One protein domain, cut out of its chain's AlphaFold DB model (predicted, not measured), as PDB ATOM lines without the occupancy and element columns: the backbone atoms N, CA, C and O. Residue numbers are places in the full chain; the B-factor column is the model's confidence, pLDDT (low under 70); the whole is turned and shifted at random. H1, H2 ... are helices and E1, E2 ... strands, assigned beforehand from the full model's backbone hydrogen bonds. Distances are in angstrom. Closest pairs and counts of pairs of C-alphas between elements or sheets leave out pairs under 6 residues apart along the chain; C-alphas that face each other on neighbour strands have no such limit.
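Overview. This is residues 170 to 267 of the 275 residues of an uncharacterized protein of Candidatus Gottesmanbacteria bacterium GW2011_GWA1_43_11 (UniProt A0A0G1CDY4). A small three-stranded sheet sits in the middle with short helices over both faces, H2 and H3 over one and H4 and H5 over the other, making three layers. H1 packs on H2 at one end of the longest axis, residues 220 to 229 loop round the other end, and H6 runs on from E3 beside E1. The printed part has 98 residues, with six named helices and three named strands in the order H1 H2 H3 E1 H4 H5 E2 E3 H6. The sheet's order is E1, E3, E2, antiparallel throughout, and the class is mixed, helices and strands. The whole is compact, with a radius of gyration of the C-alphas of 13.3 A and spans of 41 by 31 by 21 A.

Along the chain. H1, residues 170 to 182, begins at C-alpha 170 (67.278, -17.855, 28.387) and is 17.9 A long. H2 is residues 188 to 197, 14.4 A, and H3 residues 200 to 205. E1, residues 210 to 212, is followed directly by H4, residues 213 to 219. H5, residues 230 to 239, is 14.1 A long. E2 is residues 244 to 248, 13.3 A, and E3 residues 254 to 259, 17.0 A, beginning at C-alpha 254 (73.586, 4.633, 22.851). H6, residues 260 to 267, ends at C-alpha 267 (89.902, -3.567, 7.432).

Arrangement. E2 and E3 form a hairpin, antiparallel at 151 degrees, with N 247 and O 255 2.8 A apart, within hydrogen-bond range. E1 and E3 are antiparallel at 144 degrees, with N 211 and O 258 at 2.9 A. E1, H4, H5 and E2 make a split strand-helix-strand unit, two strands running the same way with E3 between them, and its crossover is right-handed. H2 is on the sheet at a height of 7.7 A, along the strands; the closest C-alphas of H2 and E2, Asp 196 and Arg 245, are 6.1 A apart. H3, on the same face, runs slantwise to the strands at a height of 9.7 A. On the opposite face H5 lies over E2 at a height of 9.3 A, and H4 runs across the strands at 5.6 A. H1, with residues 177 to 181 alone, touches H2 in a helical hairpin, a shallow tilt of 30 degrees, opposite ways; their closest C-alphas, Glu 180 and Ile 194, are 7.0 A apart. H1 is not on the sheet. H6 is on it, and the closest C-alphas of H6 and E1, Arg 260 and Phe 210, are 5.1 A apart. In H1, H2, H3, H4, H5 and H6 every O i to N i+4 pair is within hydrogen-bond range.

Size, cuts and confidence. The two C-alphas farthest apart, those of Glu 172 and Lys 226, are 40.9 A apart. The printed part has no cut and no long link; H4 to H5 is short, and the other links are tight. The mean pLDDT of the printed part is 77.6, and 22 residues are under 70, among them residues 218 to 228 and 249 to 253.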
ATOM      1  N   ALA A 170      66.269 -18.893  28.581       55.47
ATOM      2  CA  ALA A 170      67.278 -17.855  28.387       55.47
ATOM      3  C   ALA A 170      68.703 -18.430  28.398       55.47
ATOM      4  O   ALA A 170      69.570 -17.919  27.691       55.47
ATOM      5  N   ARG A 171      68.973 -19.495  29.165       57.72
ATOM      6  CA  ARG A 171      70.260 -20.209  29.120       57.72
ATOM      7  C   ARG A 171      70.446 -20.942  27.801       57.72
ATOM      8  O   ARG A 171      71.520 -20.842  27.222       57.72
ATOM      9  N   GLU A 172      69.418 -21.620  27.318       64.81
ATOM     10  CA  GLU A 172      69.455 -22.361  26.065       64.81
ATOM     11  C   GLU A 172      69.441 -21.430  24.854       64.81
ATOM     12  O   GLU A 172      70.236 -21.627  23.943       64.81
ATOM     13  N   LYS A 173      68.662 -20.338  24.881       69.81
ATOM     14  CA  LYS A 173      68.778 -19.254  23.887       69.81
ATOM     15  C   LYS A 173      70.180 -18.657  23.877       69.81
ATOM     16  O   LYS A 173      70.743 -18.487  22.806       69.81
ATOM     17  N   ASN A 174      70.775 -18.391  25.044       73.25
ATOM     18  CA  ASN A 174      72.158 -17.918  25.104       73.25
ATOM     19  C   ASN A 174      73.146 -18.979  24.608       73.25
ATOM     20  O   ASN A 174      74.113 -18.620  23.958       73.25
ATOM     21  N   ARG A 175      72.927 -20.269  24.883       78.50
ATOM     22  CA  ARG A 175      73.792 -21.351  24.396       78.50
ATOM     23  C   ARG A 175      73.731 -21.461  22.873       78.50
ATOM     24  O   ARG A 175      74.776 -21.485  22.240       78.50
ATOM     25  N   LYS A 176      72.524 -21.451  22.300       83.44
ATOM     26  CA  LYS A 176      72.306 -21.415  20.847       83.44
ATOM     27  C   LYS A 176      72.938 -20.173  20.230       83.44
ATOM     28  O   LYS A 176      73.650 -20.293  19.247       83.44
ATOM     29  N   LEU A 177      72.760 -19.008  20.850       85.12
ATOM     30  CA  LEU A 177      73.358 -17.768  20.367       85.12
ATOM     31  C   LEU A 177      74.891 -17.776  20.463       85.12
ATOM     32  O   LEU A 177      75.544 -17.243  19.580       85.12
ATOM     33  N   VAL A 178      75.488 -18.396  21.489       86.69
ATOM     34  CA  VAL A 178      76.948 -18.604  21.546       86.69
ATOM     35  C   VAL A 178      77.415 -19.453  20.370       86.69
ATOM     36  O   VAL A 178      78.408 -19.101  19.746       86.69
ATOM     37  N   GLU A 179      76.710 -20.537  20.054       87.06
ATOM     38  CA  GLU A 179      77.061 -21.375  18.904       87.06
ATOM     39  C   GLU A 179      76.880 -20.637  17.569       87.06
ATOM     40  O   GLU A 179      77.779 -20.697  16.734       87.06
ATOM     41  N   GLU A 180      75.801 -19.858  17.400       89.25
ATOM     42  CA  GLU A 180      75.592 -18.990  16.227       89.25
ATOM     43  C   GLU A 180      76.714 -17.942  16.077       89.25
ATOM     44  O   GLU A 180      77.179 -17.688  14.972       89.25
ATOM     45  N   VAL A 181      77.189 -17.355  17.181       88.69
ATOM     46  CA  VAL A 181      78.280 -16.358  17.178       88.69
ATOM     47  C   VAL A 181      79.659 -16.992  16.965       88.69
ATOM     48  O   VAL A 181      80.572 -16.328  16.486       88.69
ATOM     49  N   ARG A 182      79.841 -18.271  17.309       86.75
ATOM     50  CA  ARG A 182      81.076 -19.015  17.007       86.75
ATOM     51  C   ARG A 182      81.177 -19.423  15.540       86.75
ATOM     52  O   ARG A 182      82.285 -19.599  15.051       86.75
ATOM     53  N   HIS A 183      80.039 -19.575  14.872       89.56
ATOM     54  CA  HIS A 183      79.936 -20.041  13.491       89.56
ATOM     55  C   HIS A 183      79.210 -18.982  12.659       89.56
ATOM     56  O   HIS A 183      78.120 -19.227  12.132       89.56
ATOM     57  N   LEU A 184      79.788 -17.778  12.598       88.00
ATOM     58  CA  LEU A 184      79.163 -16.659  11.901       88.00
ATOM     59  C   LEU A 184      79.050 -16.965  10.397       88.00
ATOM     60  O   LEU A 184      80.061 -17.220   9.744       88.00
ATOM     61  N   PRO A 185      77.837 -16.925   9.822       89.38
ATOM     62  CA  PRO A 185      77.641 -17.142   8.391       89.38
ATOM     63  C   PRO A 185      78.228 -15.969   7.610       89.38
ATOM     64  O   PRO A 185      78.111 -14.848   8.068       89.38
ATOM     65  N   ASP A 186      78.799 -16.157   6.422       87.19
ATOM     66  CA  ASP A 186      79.346 -15.029   5.635       87.19
ATOM     67  C   ASP A 186      78.277 -14.067   5.082       87.19
ATOM     68  O   ASP A 186      78.582 -12.942   4.699       87.19
ATOM     69  N   ASP A 187      77.011 -14.485   5.081       93.06
ATOM     70  CA  ASP A 187      75.878 -13.678   4.628       93.06
ATOM     71  C   ASP A 187      75.521 -12.548   5.615       93.06
ATOM     72  O   ASP A 187      75.249 -12.796   6.795       93.06
ATOM     73  N   PHE A 188      75.471 -11.308   5.112       90.12
ATOM     74  CA  PHE A 188      75.199 -10.107   5.908       90.12
ATOM     75  C   PHE A 188      73.851 -10.160   6.638       90.12
ATOM     76  O   PHE A 188      73.802  -9.882   7.836       90.12
ATOM     77  N   GLU A 189      72.770 -10.547   5.955       91.81
ATOM     78  CA  GLU A 189      71.421 -10.576   6.542       91.81
ATOM     79  C   GLU A 189      71.356 -11.559   7.716       91.81
ATOM     80  O   GLU A 189      70.826 -11.250   8.789       91.81
ATOM     81  N   LYS A 190      71.983 -12.732   7.568       90.69
ATOM     82  CA  LYS A 190      72.097 -13.701   8.661       90.69
ATOM     83  C   LYS A 190      72.969 -13.182   9.808       90.69
ATOM     84  O   LYS A 190      72.580 -13.364  10.963       90.69
ATOM     85  N   ARG A 191      74.102 -12.514   9.543       90.38
ATOM     86  CA  ARG A 191      74.926 -11.891  10.605       90.38
ATOM     87  C   ARG A 191      74.146 -10.814  11.356       90.38
ATOM     88  O   ARG A 191      74.141 -10.808  12.590       90.38
ATOM     89  N   GLN A 192      73.440  -9.949  10.631       91.94
ATOM     90  CA  GLN A 192      72.606  -8.896  11.203       91.94
ATOM     91  C   GLN A 192      71.515  -9.494  12.107       91.94
ATOM     92  O   GLN A 192      71.356  -9.073  13.253       91.94
ATOM     93  N   ALA A 193      70.858 -10.572  11.672       89.62
ATOM     94  CA  ALA A 193      69.888 -11.278  12.502       89.62
ATOM     95  C   ALA A 193      70.503 -11.863  13.791       89.62
ATOM     96  O   ALA A 193      69.858 -11.850  14.841       89.62
ATOM     97  N   ILE A 194      71.743 -12.369  13.751       90.44
ATOM     98  CA  ILE A 194      72.432 -12.906  14.939       90.44
ATOM     99  C   ILE A 194      72.779 -11.777  15.916       90.44
ATOM    100  O   ILE A 194      72.484 -11.884  17.113       90.44
ATOM    101  N   ILE A 195      73.363 -10.672  15.442       89.44
ATOM    102  CA  ILE A 195      73.716  -9.560  16.333       89.44
ATOM    103  C   ILE A 195      72.463  -8.918  16.943       89.44
ATOM    104  O   ILE A 195      72.458  -8.603  18.136       89.44
ATOM    105  N   ASP A 196      71.351  -8.867  16.205       87.81
ATOM    106  CA  ASP A 196      70.041  -8.396  16.678       87.81
ATOM    107  C   ASP A 196      69.380  -9.316  17.720       87.81
ATOM    108  O   ASP A 196      68.546  -8.863  18.517       87.81
ATOM    109  N   LYS A 197      69.848 -10.560  17.878       86.50
ATOM    110  CA  LYS A 197      69.517 -11.416  19.036       86.50
ATOM    111  C   LYS A 197      70.410 -11.150  20.261       86.50
ATOM    112  O   LYS A 197      69.956 -11.317  21.394       86.50
ATOM    113  N   ALA A 198      71.648 -10.687  20.072       83.94
ATOM    114  CA  ALA A 198      72.620 -10.427  21.143       83.94
ATOM    115  C   ALA A 198      72.304  -9.193  22.012       83.94
ATOM    116  O   ALA A 198      72.741  -8.072  21.755       83.94
ATOM    117  N   GLY A 199      71.546  -9.395  23.092       80.25
ATOM    118  CA  GLY A 199      71.270  -8.336  24.066       80.25
ATOM    119  C   GLY A 199      72.522  -7.856  24.818       80.25
ATOM    120  O   GLY A 199      73.538  -8.547  24.897       80.25
ATOM    121  N   ARG A 200      72.430  -6.695  25.480       78.44
ATOM    122  CA  ARG A 200      73.554  -6.039  26.184       78.44
ATOM    123  C   ARG A 200      74.350  -6.972  27.101       78.44
ATOM    124  O   ARG A 200      75.575  -6.952  27.100       78.44
ATOM    125  N   ARG A 201      73.647  -7.780  27.900       71.69
ATOM    126  CA  ARG A 201      74.269  -8.731  28.835       71.69
ATOM    127  C   ARG A 201      75.049  -9.830  28.126       71.69
ATOM    128  O   ARG A 201      76.066 -10.259  28.653       71.69
ATOM    129  N   PHE A 202      74.551 -10.300  26.984       81.38
ATOM    130  CA  PHE A 202      75.237 -11.311  26.189       81.38
ATOM    131  C   PHE A 202      76.574 -10.751  25.712       81.38
ATOM    132  O   PHE A 202      77.620 -11.320  26.002       81.38
ATOM    133  N   ILE A 203      76.539  -9.564  25.112       82.88
ATOM    134  CA  ILE A 203      77.731  -8.887  24.606       82.88
ATOM    135  C   ILE A 203      78.754  -8.620  25.719       82.88
ATOM    136  O   ILE A 203      79.929  -8.930  25.567       82.88
ATOM    137  N   GLN A 204      78.308  -8.128  26.879       78.06
ATOM    138  CA  GLN A 204      79.185  -7.898  28.035       78.06
ATOM    139  C   GLN A 204      79.797  -9.180  28.612       78.06
ATOM    140  O   GLN A 204      80.859  -9.124  29.224       78.06
ATOM    141  N   ARG A 205      79.114 -10.319  28.468       76.38
ATOM    142  CA  ARG A 205      79.590 -11.621  28.945       76.38
ATOM    143  C   ARG A 205      80.571 -12.274  27.975       76.38
ATOM    144  O   ARG A 205      81.418 -13.039  28.423       76.38
ATOM    145  N   TYR A 206      80.448 -11.970  26.688       80.69
ATOM    146  CA  TYR A 206      81.273 -12.517  25.615       80.69
ATOM    147  C   TYR A 206      82.040 -11.409  24.868       80.69
ATOM    148  O   TYR A 206      81.956 -11.333  23.643       80.69
ATOM    149  N   PRO A 207      82.784 -10.530  25.571       81.81
ATOM    150  CA  PRO A 207      83.383  -9.330  24.979       81.81
ATOM    151  C   PRO A 207      84.443  -9.627  23.912       81.81
ATOM    152  O   PRO A 207      84.806  -8.741  23.157       81.81
ATOM    153  N   TRP A 208      84.947 -10.857  23.825       86.31
ATOM    154  CA  TRP A 208      85.901 -11.261  22.792       86.31
ATOM    155  C   TRP A 208      85.267 -11.423  21.401       86.31
ATOM    156  O   TRP A 208      85.974 -11.301  20.408       86.31
ATOM    157  N   HIS A 209      83.951 -11.647  21.311       86.56
ATOM    158  CA  HIS A 209      83.247 -11.760  20.024       86.56
ATOM    159  C   HIS A 209      82.752 -10.415  19.481       86.56
ATOM    160  O   HIS A 209      82.395 -10.316  18.308       86.56
ATOM    161  N   PHE A 210      82.717  -9.378  20.319       89.56
ATOM    162  CA  PHE A 210      82.121  -8.092  19.979       89.56
ATOM    163  C   PHE A 210      83.103  -6.956  20.225       89.56
ATOM    164  O   PHE A 210      83.910  -6.998  21.147       89.56
ATOM    165  N   MET A 211      82.980  -5.887  19.452       85.69
ATOM    166  CA  MET A 211      83.726  -4.659  19.686       85.69
ATOM    167  C   MET A 211      82.760  -3.483  19.726       85.69
ATOM    168  O   MET A 211      81.800  -3.430  18.952       85.69
ATOM    169  N   SER A 212      82.966  -2.556  20.666       82.44
ATOM    170  CA  SER A 212      82.164  -1.336  20.682       82.44
ATOM    171  C   SER A 212      82.639  -0.412  19.566       82.44
ATOM    172  O   SER A 212      83.838  -0.303  19.345       82.44
ATOM    173  N   VAL A 213      81.743   0.334  18.913       72.12
ATOM    174  CA  VAL A 213      82.181   1.304  17.884       72.12
ATOM    175  C   VAL A 213      83.090   2.383  18.463       72.12
ATOM    176  O   VAL A 213      83.891   2.953  17.742       72.12
ATOM    177  N   THR A 214      82.997   2.688  19.760       71.75
ATOM    178  CA  THR A 214      83.935   3.652  20.358       71.75
ATOM    179  C   THR A 214      85.344   3.073  20.397       71.75
ATOM    180  O   THR A 214      86.287   3.781  20.057       71.75
ATOM    181  N   ASP A 215      85.469   1.796  20.758       72.44
ATOM    182  CA  ASP A 215      86.747   1.094  20.734       72.44
ATOM    183  C   ASP A 215      87.221   0.912  19.295       72.44
ATOM    184  O   ASP A 215      88.373   1.206  19.023       72.44
ATOM    185  N   THR A 216      86.323   0.591  18.359       67.25
ATOM    186  CA  THR A 216      86.589   0.589  16.917       67.25
ATOM    187  C   THR A 216      87.166   1.926  16.458       67.25
ATOM    188  O   THR A 216      88.313   1.999  16.039       67.25
ATOM    189  N   LEU A 217      86.417   3.021  16.592       70.00
ATOM    190  CA  LEU A 217      86.841   4.348  16.147       70.00
ATOM    191  C   LEU A 217      88.171   4.765  16.790       70.00
ATOM    192  O   LEU A 217      89.028   5.321  16.108       70.00
ATOM    193  N   ARG A 218      88.364   4.462  18.082       69.44
ATOM    194  CA  ARG A 218      89.609   4.744  18.805       69.44
ATOM    195  C   ARG A 218      90.783   3.922  18.274       69.44
ATOM    196  O   ARG A 218      91.849   4.495  18.080       69.44
ATOM    197  N   HIS A 219      90.596   2.623  18.049       62.94
ATOM    198  CA  HIS A 219      91.640   1.730  17.544       62.94
ATOM    199  C   HIS A 219      92.140   2.174  16.164       62.94
ATOM    200  O   HIS A 219      93.321   2.061  15.864       62.94
ATOM    201  N   PHE A 220      91.259   2.778  15.366       55.50
ATOM    202  CA  PHE A 220      91.557   3.222  14.005       55.50
ATOM    203  C   PHE A 220      91.859   4.725  13.880       55.50
ATOM    204  O   PHE A 220      91.780   5.276  12.784       55.50
ATOM    205  N   GLY A 221      92.152   5.427  14.983       58.34
ATOM    206  CA  GLY A 221      92.496   6.858  14.954       58.34
ATOM    207  C   GLY A 221      91.370   7.776  14.452       58.34
ATOM    208  O   GLY A 221      91.583   8.967  14.214       58.34
ATOM    209  N   MET A 222      90.151   7.252  14.304       61.00
ATOM    210  CA  MET A 222      88.994   8.020  13.878       61.00
ATOM    211  C   MET A 222      88.448   8.788  15.075       61.00
ATOM    212  O   MET A 222      87.845   8.236  15.998       61.00
ATOM    213  N   GLN A 223      88.623  10.106  15.065       58.41
ATOM    214  CA  GLN A 223      87.989  10.936  16.075       58.41
ATOM    215  C   GLN A 223      86.474  10.917  15.879       58.41
ATOM    216  O   GLN A 223      85.949  11.215  14.800       58.41
ATOM    217  N   ARG A 224      85.754  10.615  16.961       58.34
ATOM    218  CA  ARG A 224      84.311  10.829  17.050       58.34
ATOM    219  C   ARG A 224      84.061  12.332  16.896       58.34
ATOM    220  O   ARG A 224      84.088  13.064  17.882       58.34
ATOM    221  N   ARG A 225      83.862  12.810  15.661       54.72
ATOM    222  CA  ARG A 225      83.504  14.212  15.409       54.72
ATOM    223  C   ARG A 225      82.252  14.514  16.237       54.72
ATOM    224  O   ARG A 225      81.236  13.827  16.083       54.72
ATOM    225  N   LYS A 226      82.346  15.483  17.159       46.12
ATOM    226  CA  LYS A 226      81.203  15.970  17.948       46.12
ATOM    227  C   LYS A 226      80.054  16.250  16.974       46.12
ATOM    228  O   LYS A 226      80.222  17.039  16.054       46.12
ATOM    229  N   GLY A 227      78.925  15.565  17.155       52.41
ATOM    230  CA  GLY A 227      77.720  15.776  16.349       52.41
ATOM    231  C   GLY A 227      77.478  14.809  15.182       52.41
ATOM    232  O   GLY A 227      76.436  14.935  14.549       52.41
ATOM    233  N   LYS A 228      78.342  13.817  14.895       56.28
ATOM    234  CA  LYS A 228      77.940  12.750  13.952       56.28
ATOM    235  C   LYS A 228      76.762  11.962  14.541       56.28
ATOM    236  O   LYS A 228      76.893  11.360  15.610       56.28
ATOM    237  N   ASN A 229      75.631  11.980  13.830       72.44
ATOM    238  CA  ASN A 229      74.455  11.183  14.154       72.44
ATOM    239  C   ASN A 229      74.852   9.696  14.144       72.44
ATOM    240  O   ASN A 229      75.404   9.215  13.155       72.44
ATOM    241  N   LEU A 230      74.611   8.989  15.251       73.06
ATOM    242  CA  LEU A 230      74.883   7.554  15.359       73.06
ATOM    243  C   LEU A 230      74.191   6.798  14.218       73.06
ATOM    244  O   LEU A 230      74.810   5.929  13.615       73.06
ATOM    245  N   ASP A 231      72.994   7.229  13.830       75.94
ATOM    246  CA  ASP A 231      72.223   6.630  12.739       75.94
ATOM    247  C   ASP A 231      72.955   6.720  11.384       75.94
ATOM    248  O   ASP A 231      72.869   5.815  10.555       75.94
ATOM    249  N   ALA A 232      73.731   7.787  11.155       78.12
ATOM    250  CA  ALA A 232      74.530   7.928   9.937       78.12
ATOM    251  C   ALA A 232      75.718   6.954   9.921       78.12
ATOM    252  O   ALA A 232      76.037   6.399   8.874       78.12
ATOM    253  N   ILE A 233      76.342   6.720  11.082       76.06
ATOM    254  CA  ILE A 233      77.426   5.737  11.232       76.06
ATOM    255  C   ILE A 233      76.873   4.322  11.042       76.06
ATOM    256  O   ILE A 233      77.481   3.521  10.342       76.06
ATOM    257  N   GLU A 234      75.705   4.023  11.614       82.38
ATOM    258  CA  GLU A 234      75.021   2.744  11.406       82.38
ATOM    259  C   GLU A 234      74.736   2.492   9.925       82.38
ATOM    260  O   GLU A 234      75.073   1.430   9.405       82.38
ATOM    261  N   LYS A 235      74.160   3.481   9.233       83.94
ATOM    262  CA  LYS A 235      73.850   3.382   7.803       83.94
ATOM    263  C   LYS A 235      75.107   3.175   6.958       83.94
ATOM    264  O   LYS A 235      75.084   2.375   6.029       83.94
ATOM    265  N   GLU A 236      76.195   3.872   7.282       81.38
ATOM    266  CA  GLU A 236      77.475   3.717   6.588       81.38
ATOM    267  C   GLU A 236      78.066   2.313   6.790       81.38
ATOM    268  O   GLU A 236      78.493   1.689   5.822       81.38
ATOM    269  N   LEU A 237      78.052   1.791   8.022       81.69
ATOM    270  CA  LEU A 237      78.549   0.447   8.331       81.69
ATOM    271  C   LEU A 237      77.718  -0.639   7.637       81.69
ATOM    272  O   LEU A 237      78.282  -1.503   6.968       81.69
ATOM    273  N   LYS A 238      76.385  -0.548   7.708       85.75
ATOM    274  CA  LYS A 238      75.487  -1.477   7.006       85.75
ATOM    275  C   LYS A 238      75.670  -1.412   5.490       85.75
ATOM    276  O   LYS A 238      75.696  -2.448   4.839       85.75
ATOM    277  N   GLY A 239      75.886  -0.219   4.928       82.81
ATOM    278  CA  GLY A 239      76.192  -0.039   3.503       82.81
ATOM    279  C   GLY A 239      77.504  -0.693   3.053       82.81
ATOM    280  O   GLY A 239      77.668  -0.971   1.870       82.81
ATOM    281  N   ARG A 240      78.421  -0.976   3.986       81.69
ATOM    282  CA  ARG A 240      79.665  -1.725   3.747       81.69
ATOM    283  C   ARG A 240      79.535  -3.224   4.052       81.69
ATOM    284  O   ARG A 240      80.543  -3.918   4.064       81.69
ATOM    285  N   GLY A 241      78.326  -3.716   4.335       85.38
ATOM    286  CA  GLY A 241      78.087  -5.115   4.692       85.38
ATOM    287  C   GLY A 241      78.545  -5.487   6.106       85.38
ATOM    288  O   GLY A 241      78.787  -6.658   6.374       85.38
ATOM    289  N   ILE A 242      78.676  -4.516   7.017       86.44
ATOM    290  CA  ILE A 242      79.092  -4.758   8.405       86.44
ATOM    291  C   ILE A 242      77.856  -4.833   9.302       86.44
ATOM    292  O   ILE A 242      77.123  -3.847   9.446       86.44
ATOM    293  N   ALA A 243      77.635  -5.992   9.926       89.88
ATOM    294  CA  ALA A 243      76.512  -6.202  10.831       89.88
ATOM    295  C   ALA A 243      76.711  -5.407  12.126       89.88
ATOM    296  O   ALA A 243      77.732  -5.514  12.807       89.88
ATOM    297  N   VAL A 244      75.719  -4.602  12.497       89.50
ATOM    298  CA  VAL A 244      75.838  -3.685  13.634       89.50
ATOM    299  C   VAL A 244      74.547  -3.631  14.426       89.50
ATOM    300  O   VAL A 244      73.447  -3.594  13.874       89.50
ATOM    301  N   ARG A 245      74.690  -3.572  15.750       87.94
ATOM    302  CA  ARG A 245      73.573  -3.376  16.667       87.94
ATOM    303  C   ARG A 245      73.765  -2.154  17.540       87.94
ATOM    304  O   ARG A 245      74.748  -2.043  18.274       87.94
ATOM    305  N   LEU A 246      72.754  -1.292  17.545       84.69
ATOM    306  CA  LEU A 246      72.601  -0.219  18.514       84.69
ATOM    307  C   LEU A 246      71.925  -0.756  19.783       84.69
ATOM    308  O   LEU A 246      70.851  -1.355  19.739       84.69
ATOM    309  N   ILE A 247      72.541  -0.522  20.937       79.56
ATOM    310  CA  ILE A 247      71.960  -0.838  22.241       79.56
ATOM    311  C   ILE A 247      71.832   0.449  23.045       79.56
ATOM    312  O   ILE A 247      72.818   1.139  23.326       79.56
ATOM    313  N   GLU A 248      70.604   0.746  23.458       74.12
ATOM    314  CA  GLU A 248      70.325   1.824  24.398       74.12
ATOM    315  C   GLU A 248      70.729   1.416  25.821       74.12
ATOM    316  O   GLU A 248      70.401   0.338  26.320       74.12
ATOM    317  N   GLY A 249      71.537   2.267  26.452       67.00
ATOM    318  CA  GLY A 249      72.041   2.093  27.805       67.00
ATOM    319  C   GLY A 249      71.280   2.954  28.811       67.00
ATOM    320  O   GLY A 249      70.093   2.775  29.038       67.00
ATOM    321  N   GLN A 250      71.987   3.868  29.480       60.00
ATOM    322  CA  GLN A 250      71.329   4.912  30.280       60.00
ATOM    323  C   GLN A 250      70.584   5.893  29.352       60.00
ATOM    324  O   GLN A 250      70.969   5.988  28.184       60.00
ATOM    325  N   PRO A 251      69.584   6.653  29.844       48.22
ATOM    326  CA  PRO A 251      68.927   7.693  29.050       48.22
ATOM    327  C   PRO A 251      69.965   8.590  28.357       48.22
ATOM    328  O   PRO A 251      70.859   9.124  29.013       48.22
ATOM    329  N   GLY A 252      69.903   8.670  27.026       56.56
ATOM    330  CA  GLY A 252      70.841   9.444  26.199       56.56
ATOM    331  C   GLY A 252      72.179   8.766  25.857       56.56
ATOM    332  O   GLY A 252      72.973   9.341  25.115       56.56
ATOM    333  N   LYS A 253      72.460   7.546  26.341       64.19
ATOM    334  CA  LYS A 253      73.685   6.792  26.010       64.19
ATOM    335  C   LYS A 253      73.369   5.584  25.136       64.19
ATOM    336  O   LYS A 253      72.986   4.529  25.635       64.19
ATOM    337  N   ARG A 254      73.603   5.724  23.835       70.25
ATOM    338  CA  ARG A 254      73.586   4.633  22.851       70.25
ATOM    339  C   ARG A 254      74.997   4.091  22.629       70.25
ATOM    340  O   ARG A 254      75.951   4.864  22.555       70.25
ATOM    341  N   SER A 255      75.137   2.770  22.569       75.94
ATOM    342  CA  SER A 255      76.396   2.083  22.252       75.94
ATOM    343  C   SER A 255      76.171   1.133  21.088       75.94
ATOM    344  O   SER A 255      75.213   0.366  21.109       75.94
ATOM    345  N   PHE A 256      77.048   1.180  20.094       79.31
ATOM    346  CA  PHE A 256      77.058   0.203  19.016       79.31
ATOM    347  C   PHE A 256      77.959  -0.965  19.357       79.31
ATOM    348  O   PHE A 256      79.015  -0.764  19.964       79.31
ATOM    349  N   TYR A 257      77.572  -2.132  18.873       85.25
ATOM    350  CA  TYR A 257      78.387  -3.329  18.893       85.25
ATOM    351  C   TYR A 257      78.411  -3.946  17.499       85.25
ATOM    352  O   TYR A 257      77.394  -3.950  16.806       85.25
ATOM    353  N   ILE A 258      79.584  -4.431  17.116       88.44
ATOM    354  CA  ILE A 258      79.880  -5.101  15.846       88.44
ATOM    355  C   ILE A 258      80.580  -6.418  16.195       88.44
ATOM    356  O   ILE A 258      81.216  -6.500  17.254       88.44
ATOM    357  N   PHE A 259      80.484  -7.442  15.346       89.62
ATOM    358  CA  PHE A 259      81.345  -8.615  15.488       89.62
ATOM    359  C   PHE A 259      82.806  -8.243  15.258       89.62
ATOM    360  O   PHE A 259      83.140  -7.501  14.336       89.62
ATOM    361  N   ARG A 260      83.699  -8.769  16.097       85.94
ATOM    362  CA  ARG A 260      85.133  -8.514  15.935       85.94
ATOM    363  C   ARG A 260      85.644  -9.025  14.576       85.94
ATOM    364  O   ARG A 260      86.376  -8.307  13.910       85.94
ATOM    365  N   GLU A 261      85.156 -10.180  14.127       84.44
ATOM    366  CA  GLU A 261      85.510 -10.774  12.828       84.44
ATOM    367  C   GLU A 261      85.114  -9.887  11.631       84.44
ATOM    368  O   GLU A 261      85.882  -9.760  10.683       84.44
ATOM    369  N   ASP A 262      83.948  -9.223  11.667       83.00
ATOM    370  CA  ASP A 262      83.535  -8.297  10.592       83.00
ATOM    371  C   ASP A 262      84.491  -7.107  10.489       83.00
ATOM    372  O   ASP A 262      84.789  -6.616   9.401       83.00
ATOM    373  N   MET A 263      84.991  -6.649  11.636       76.88
ATOM    374  CA  MET A 263      85.966  -5.568  11.696       76.88
ATOM    375  C   MET A 263      87.333  -6.003  11.166       76.88
ATOM    376  O   MET A 263      87.968  -5.239  10.447       76.88
ATOM    377  N   GLU A 264      87.764  -7.219  11.491       76.81
ATOM    378  CA  GLU A 264      89.001  -7.813  10.974       76.81
ATOM    379  C   GLU A 264      88.935  -7.991   9.450       76.81
ATOM    380  O   GLU A 264      89.840  -7.568   8.733       76.81
ATOM    381  N   LYS A 265      87.822  -8.526   8.933       77.31
ATOM    382  CA  LYS A 265      87.607  -8.733   7.493       77.31
ATOM    383  C   LYS A 265      87.520  -7.425   6.708       77.31
ATOM    384  O   LYS A 265      88.132  -7.307   5.651       77.31
ATOM    385  N   ALA A 266      86.767  -6.441   7.200       71.38
ATOM    386  CA  ALA A 266      86.543  -5.195   6.470       71.38
ATOM    387  C   ALA A 266      87.789  -4.292   6.403       71.38
ATOM    388  O   ALA A 266      87.834  -3.394   5.559       71.38
ATOM    389  N   PHE A 267      88.780  -4.499   7.280       68.19
ATOM    390  CA  PHE A 267      89.902  -3.567   7.432       68.19
ATOM    391  C   PHE A 267      91.302  -4.216   7.554       68.19
ATOM    392  O   PHE A 267      92.278  -3.477   7.672       68.19
TER     393      PHE A 267